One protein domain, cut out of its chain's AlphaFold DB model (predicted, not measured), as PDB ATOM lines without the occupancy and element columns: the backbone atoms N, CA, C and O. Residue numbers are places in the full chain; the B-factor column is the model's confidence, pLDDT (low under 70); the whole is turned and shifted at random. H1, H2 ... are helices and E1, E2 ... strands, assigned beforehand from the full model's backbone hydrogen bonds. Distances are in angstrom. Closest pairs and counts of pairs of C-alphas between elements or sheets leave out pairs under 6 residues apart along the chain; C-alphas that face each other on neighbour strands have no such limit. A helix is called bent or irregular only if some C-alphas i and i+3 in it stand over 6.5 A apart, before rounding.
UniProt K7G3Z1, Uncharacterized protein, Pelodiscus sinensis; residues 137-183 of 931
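What this domain is: This is residues 137 to 183 of the 931 residues of an uncharacterized protein of Pelodiscus sinensis (UniProt K7G3Z1). A chain of mostly loops with little regular structure has a tiny two-stranded ladder, E1 and E2, in its middle. A looped stretch, residues 137 to 148, and the short helix H1 lie toward one end, and residues 165 to 183 loop out toward the other and fold back. The 47 printed residues hold E1, H1, E2 in that order, a mixed class with only 12 in named elements; the sheet, E1 - E2, is antiparallel. It is compact, radius of gyration of the C-alphas 10.0 A, spanning 29 by 21 by 12 A.

How they stand to each other: Residues 137 to 138 pair antiparallel with 144 to 145. E1, residues 149 to 151, and E2, residues 162 to 164, are antiparallel neighbours at 134 degrees; N 150 and O 163 are 2.8 A apart, within hydrogen-bond range. H1, residues 154 to 159, has its closest C-alpha pair with E1 at Arg 151 and Gly 157, 7.6 A. In H1, 0 of 2 O i to N i+4 pairs and 1 of 3 O i to N i+3 pairs are within range.

Where its parts are: E1 runs 7.0 A from C-alpha 149 at (25.580, -35.493, -37.441). H1, 9.4 A, is irregular: C-alphas 155 and 158 are 9.3 A apart. E2, 6.8 A, ends at C-alpha 164, (21.521, -34.147, -38.123).

The domain as a whole: The farthest C-alphas, Gln 140 and Gln 168, are 30.2 A apart. The printed part has no cut, and both links are tight. Mean pLDDT of the printed part is 72.2; 17 residues are under 70, among them 154 to 159.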
ATOM      1  N   TYR A 137      28.623 -31.307 -32.571       84.44
ATOM      2  CA  TYR A 137      30.066 -31.160 -32.797       84.44
ATOM      3  C   TYR A 137      30.900 -31.859 -31.717       84.44
ATOM      4  O   TYR A 137      30.520 -31.904 -30.549       84.44
ATOM      5  N   GLU A 138      32.079 -32.350 -32.093       82.25
ATOM      6  CA  GLU A 138      33.054 -32.980 -31.201       82.25
ATOM      7  C   GLU A 138      34.506 -32.672 -31.627       82.25
ATOM      8  O   GLU A 138      34.768 -32.163 -32.720       82.25
ATOM      9  N   GLY A 139      35.471 -32.999 -30.767       75.12
ATOM     10  CA  GLY A 139      36.896 -32.712 -30.976       75.12
ATOM     11  C   GLY A 139      37.415 -31.615 -30.047       75.12
ATOM     12  O   GLY A 139      36.648 -30.934 -29.369       75.12
ATOM     13  N   GLN A 140      38.737 -31.451 -29.977       74.88
ATOM     14  CA  GLN A 140      39.360 -30.484 -29.059       74.88
ATOM     15  C   GLN A 140      38.987 -29.033 -29.405       74.88
ATOM     16  O   GLN A 140      38.928 -28.169 -28.525       74.88
ATOM     17  N   PHE A 141      38.716 -28.787 -30.686       75.31
ATOM     18  CA  PHE A 141      38.320 -27.508 -31.254       75.31
ATOM     19  C   PHE A 141      36.941 -27.574 -31.920       75.31
ATOM     20  O   PHE A 141      36.608 -26.667 -32.685       75.31
ATOM     21  N   CYS A 142      36.146 -28.608 -31.621       80.12
ATOM     22  CA  CYS A 142      34.831 -28.851 -32.222       80.12
ATOM     23  C   CYS A 142      34.887 -28.980 -33.750       80.12
ATOM     24  O   CYS A 142      34.003 -28.528 -34.471       80.12
ATOM     25  N   GLU A 143      35.983 -29.550 -34.245       74.94
ATOM     26  CA  GLU A 143      36.324 -29.624 -35.659       74.94
ATOM     27  C   GLU A 143      35.673 -30.811 -36.394       74.94
ATOM     28  O   GLU A 143      35.737 -30.897 -37.626       74.94
ATOM     29  N   ARG A 144      35.042 -31.731 -35.658       81.06
ATOM     30  CA  ARG A 144      34.355 -32.913 -36.197       81.06
ATOM     31  C   ARG A 144      32.872 -32.875 -35.844       81.06
ATOM     32  O   ARG A 144      32.484 -32.236 -34.870       81.06
ATOM     33  N   CYS A 145      32.054 -33.561 -36.635       84.12
ATOM     34  CA  CYS A 145      30.650 -33.754 -36.290       84.12
ATOM     35  C   CYS A 145      30.517 -34.885 -35.272       84.12
ATOM     36  O   CYS A 145      31.203 -35.901 -35.378       84.12
ATOM     37  N   ALA A 146      29.674 -34.666 -34.265       84.75
ATOM     38  CA  ALA A 146      29.343 -35.676 -33.270       84.75
ATOM     39  C   ALA A 146      28.590 -36.847 -33.933       84.75
ATOM     40  O   ALA A 146      27.990 -36.653 -34.996       84.75
ATOM     41  N   PRO A 147      28.580 -38.046 -33.323       82.56
ATOM     42  CA  PRO A 147      27.806 -39.177 -33.827       82.56
ATOM     43  C   PRO A 147      26.354 -38.785 -34.144       82.56
ATOM     44  O   PRO A 147      25.707 -38.105 -33.348       82.56
ATOM     45  N   GLY A 148      25.885 -39.162 -35.335       79.50
ATOM     46  CA  GLY A 148      24.554 -38.822 -35.857       79.50
ATOM     47  C   GLY A 148      24.411 -37.463 -36.531       79.50
ATOM     48  O   GLY A 148      23.310 -37.085 -36.943       79.50
ATOM     49  N   TYR A 149      25.521 -36.745 -36.702       85.12
ATOM     50  CA  TYR A 149      25.580 -35.493 -37.441       85.12
ATOM     51  C   TYR A 149      26.576 -35.595 -38.598       85.12
ATOM     52  O   TYR A 149      27.671 -36.139 -38.450       85.12
ATOM     53  N   LYS A 150      26.215 -35.013 -39.743       86.12
ATOM     54  CA  LYS A 150      27.057 -34.900 -40.938       86.12
ATOM     55  C   LYS A 150      27.336 -33.450 -41.285       86.12
ATOM     56  O   LYS A 150      26.576 -32.550 -40.929       86.12
ATOM     57  N   ARG A 151      28.382 -33.219 -42.070       83.19
ATOM     58  CA  ARG A 151      28.613 -31.913 -42.690       83.19
ATOM     59  C   ARG A 151      27.512 -31.583 -43.694       83.19
ATOM     60  O   ARG A 151      27.115 -32.414 -44.511       83.19
ATOM     61  N   ASP A 152      27.043 -30.345 -43.645       79.25
ATOM     62  CA  ASP A 152      26.088 -29.795 -44.609       79.25
ATOM     63  C   ASP A 152      26.726 -29.649 -46.005       79.25
ATOM     64  O   ASP A 152      26.170 -30.055 -47.021       79.25
ATOM     65  N   ALA A 153      27.971 -29.170 -46.039       74.88
ATOM     66  CA  ALA A 153      28.762 -28.962 -47.248       74.88
ATOM     67  C   ALA A 153      30.137 -29.644 -47.136       74.88
ATOM     68  O   ALA A 153      31.080 -29.099 -46.552       74.88
ATOM     69  N   SER A 154      30.274 -30.830 -47.737       60.62
ATOM     70  CA  SER A 154      31.474 -31.684 -47.662       60.62
ATOM     71  C   SER A 154      32.762 -31.003 -48.160       60.62
ATOM     72  O   SER A 154      33.862 -31.345 -47.731       60.62
ATOM     73  N   ASN A 155      32.655 -30.000 -49.039       59.19
ATOM     74  CA  ASN A 155      33.789 -29.263 -49.617       59.19
ATOM     75  C   ASN A 155      34.432 -28.231 -48.669       59.19
ATOM     76  O   ASN A 155      35.553 -27.786 -48.922       59.19
ATOM     77  N   LEU A 156      33.747 -27.837 -47.590       57.38
ATOM     78  CA  LEU A 156      34.260 -26.883 -46.600       57.38
ATOM     79  C   LEU A 156      34.997 -27.574 -45.435       57.38
ATOM     80  O   LEU A 156      35.621 -26.892 -44.617       57.38
ATOM     81  N   GLY A 157      34.987 -28.912 -45.391       64.94
ATOM     82  CA  GLY A 157      35.713 -29.716 -44.405       64.94
ATOM     83  C   GLY A 157      35.333 -29.357 -42.959       64.94
ATOM     84  O   GLY A 157      34.162 -29.064 -42.711       64.94
ATOM     85  N   PRO A 158      36.297 -29.307 -42.013       63.19
ATOM     86  CA  PRO A 158      36.095 -28.948 -40.598       63.19
ATOM     87  C   PRO A 158      35.299 -27.669 -40.305       63.19
ATOM     88  O   PRO A 158      34.898 -27.454 -39.168       63.19
ATOM     89  N   PHE A 159      35.080 -26.820 -41.310       65.88
ATOM     90  CA  PHE A 159      34.412 -25.524 -41.193       65.88
ATOM     91  C   PHE A 159      32.962 -25.531 -41.703       65.88
ATOM     92  O   PHE A 159      32.322 -24.483 -41.715       65.88
ATOM     93  N   SER A 160      32.450 -26.680 -42.155       74.25
ATOM     94  CA  SER A 160      31.038 -26.856 -42.504       74.25
ATOM     95  C   SER A 160      30.176 -27.088 -41.262       74.25
ATOM     96  O   SER A 160      30.642 -27.688 -40.290       74.25
ATOM     97  N   THR A 161      28.920 -26.644 -41.304       81.31
ATOM     98  CA  THR A 161      27.964 -26.855 -40.215       81.31
ATOM     99  C   THR A 161      27.622 -28.340 -40.074       81.31
ATOM    100  O   THR A 161      27.427 -29.018 -41.083       81.31
ATOM    101  N   CYS A 162      27.545 -28.845 -38.842       86.38
ATOM    102  CA  CYS A 162      27.106 -30.209 -38.566       86.38
ATOM    103  C   CYS A 162      25.581 -30.231 -38.426       86.38
ATOM    104  O   CYS A 162      25.019 -29.600 -37.532       86.38
ATOM    105  N   VAL A 163      24.917 -30.936 -39.336       87.38
ATOM    106  CA  VAL A 163      23.464 -31.119 -39.384       87.38
ATOM    107  C   VAL A 163      23.122 -32.565 -39.064       87.38
ATOM    108  O   VAL A 163      23.915 -33.464 -39.333       87.38
ATOM    109  N   GLN A 164      21.957 -32.797 -38.465       84.94
ATOM    110  CA  GLN A 164      21.521 -34.147 -38.123       84.94
ATOM    111  C   GLN A 164      21.368 -34.995 -39.388       84.94
ATOM    112  O   GLN A 164      20.967 -34.501 -40.445       84.94
ATOM    113  N   CYS A 165      21.712 -36.269 -39.283       81.50
ATOM    114  CA  CYS A 165      21.592 -37.188 -40.398       81.50
ATOM    115  C   CYS A 165      20.143 -37.577 -40.679       81.50
ATOM    116  O   CYS A 165      19.370 -37.858 -39.767       81.50
ATOM    117  N   ASP A 166      19.798 -37.609 -41.964       75.88
ATOM    118  CA  ASP A 166      18.474 -37.987 -42.459       75.88
ATOM    119  C   ASP A 166      18.452 -39.487 -42.789       75.88
ATOM    120  O   ASP A 166      18.380 -39.907 -43.944       75.88
ATOM    121  N   CYS A 167      18.634 -40.308 -41.752       72.56
ATOM    122  CA  CYS A 167      18.712 -41.760 -41.864       72.56
ATOM    123  C   CYS A 167      17.436 -42.400 -41.305       72.56
ATOM    124  O   CYS A 167      17.134 -42.293 -40.116       72.56
ATOM    125  N   GLN A 168      16.681 -43.104 -42.155       56.62
ATOM    126  CA  GLN A 168      15.475 -43.831 -41.749       56.62
ATOM    127  C   GLN A 168      15.848 -45.111 -40.978       56.62
ATOM    128  O   GLN A 168      15.954 -46.184 -41.564       56.62
ATOM    129  N   GLY A 169      16.047 -44.995 -39.660       52.12
ATOM    130  CA  GLY A 169      16.173 -46.143 -38.748       52.12
ATOM    131  C   GLY A 169      17.566 -46.421 -38.171       52.12
ATOM    132  O   GLY A 169      17.763 -47.475 -37.578       52.12
ATOM    133  N   GLY A 170      18.519 -45.495 -38.295       54.22
ATOM    134  CA  GLY A 170      19.822 -45.597 -37.635       54.22
ATOM    135  C   GLY A 170      20.369 -44.213 -37.320       54.22
ATOM    136  O   GLY A 170      20.509 -43.389 -38.216       54.22
ATOM    137  N   GLU A 171      20.671 -43.945 -36.049       58.53
ATOM    138  CA  GLU A 171      21.160 -42.633 -35.604       58.53
ATOM    139  C   GLU A 171      22.613 -42.350 -36.021       58.53
ATOM    140  O   GLU A 171      23.110 -41.277 -35.717       58.53
ATOM    141  N   ASN A 172      23.302 -43.261 -36.722       66.06
ATOM    142  CA  ASN A 172      24.709 -43.103 -37.098       66.06
ATOM    143  C   ASN A 172      24.914 -43.064 -38.619       66.06
ATOM    144  O   ASN A 172      24.457 -43.919 -39.375       66.06
ATOM    145  N   CYS A 173      25.697 -42.083 -39.044       74.81
ATOM    146  CA  CYS A 173      26.047 -41.781 -40.423       74.81
ATOM    147  C   CYS A 173      27.525 -41.385 -40.491       74.81
ATOM    148  O   CYS A 173      28.113 -40.975 -39.485       74.81
ATOM    149  N   ASP A 174      28.125 -41.478 -41.672       75.56
ATOM    150  CA  ASP A 174      29.458 -40.942 -41.910       75.56
ATOM    151  C   ASP A 174      29.453 -39.406 -41.725       75.56
ATOM    152  O   ASP A 174      28.633 -38.714 -42.340       75.56
ATOM    153  N   PRO A 175      30.348 -38.839 -40.893       70.50
ATOM    154  CA  PRO A 175      30.317 -37.421 -40.539       70.50
ATOM    155  C   PRO A 175      30.707 -36.481 -41.691       70.50
ATOM    156  O   PRO A 175      30.375 -35.294 -41.636       70.50
ATOM    157  N   ASP A 176      31.389 -36.965 -42.734       70.12
ATOM    158  CA  ASP A 176      31.827 -36.152 -43.875       70.12
ATOM    159  C   ASP A 176      30.971 -36.395 -45.136       70.12
ATOM    160  O   ASP A 176      30.737 -35.450 -45.904       70.12
ATOM    161  N   THR A 177      30.492 -37.629 -45.355       69.88
ATOM    162  CA  THR A 177      29.675 -37.995 -46.533       69.88
ATOM    163  C   THR A 177      28.176 -38.045 -46.251       69.88
ATOM    164  O   THR A 177      27.382 -37.760 -47.146       69.88
ATOM    165  N   GLY A 178      27.771 -38.334 -45.011       68.44
ATOM    166  CA  GLY A 178      26.371 -38.524 -44.638       68.44
ATOM    167  C   GLY A 178      25.812 -39.913 -44.923       68.44
ATOM    168  O   GLY A 178      24.603 -40.093 -44.801       68.44
ATOM    169  N   ASP A 179      26.654 -40.872 -45.306       69.12
ATOM    170  CA  ASP A 179      26.214 -42.233 -45.605       69.12
ATOM    171  C   ASP A 179      25.741 -42.926 -44.324       69.12
ATOM    172  O   ASP A 179      26.492 -43.041 -43.355       69.12
ATOM    173  N   CYS A 180      24.492 -43.384 -44.305       70.31
ATOM    174  CA  CYS A 180      23.923 -44.071 -43.152       70.31
ATOM    175  C   CYS A 180      24.591 -45.437 -42.970       70.31
ATOM    176  O   CYS A 180      24.609 -46.258 -43.892       70.31
ATOM    177  N   TYR A 181      25.096 -45.708 -41.768       59.59
ATOM    178  CA  TYR A 181      25.479 -47.065 -41.403       59.59
ATOM    179  C   TYR A 181      24.201 -47.806 -40.999       59.59
ATOM    180  O   TYR A 181      23.474 -47.343 -40.120       59.59
ATOM    181  N   SER A 182      23.893 -48.931 -41.646       49.41
ATOM    182  CA  SER A 182      22.761 -49.778 -41.250       49.41
ATOM    183  C   SER A 182      22.950 -50.228 -39.799       49.41
ATOM    184  O   SER A 182      23.882 -50.969 -39.486       49.41
ATOM    185  N   GLY A 183      22.107 -49.709 -38.906       46.81
ATOM    186  CA  GLY A 183      22.171 -49.908 -37.460       46.81
ATOM    187  C   GLY A 183      21.620 -51.259 -37.008       46.81
ATOM    188  O   GLY A 183      20.686 -51.294 -36.215       46.81
TER     189      GLY A 183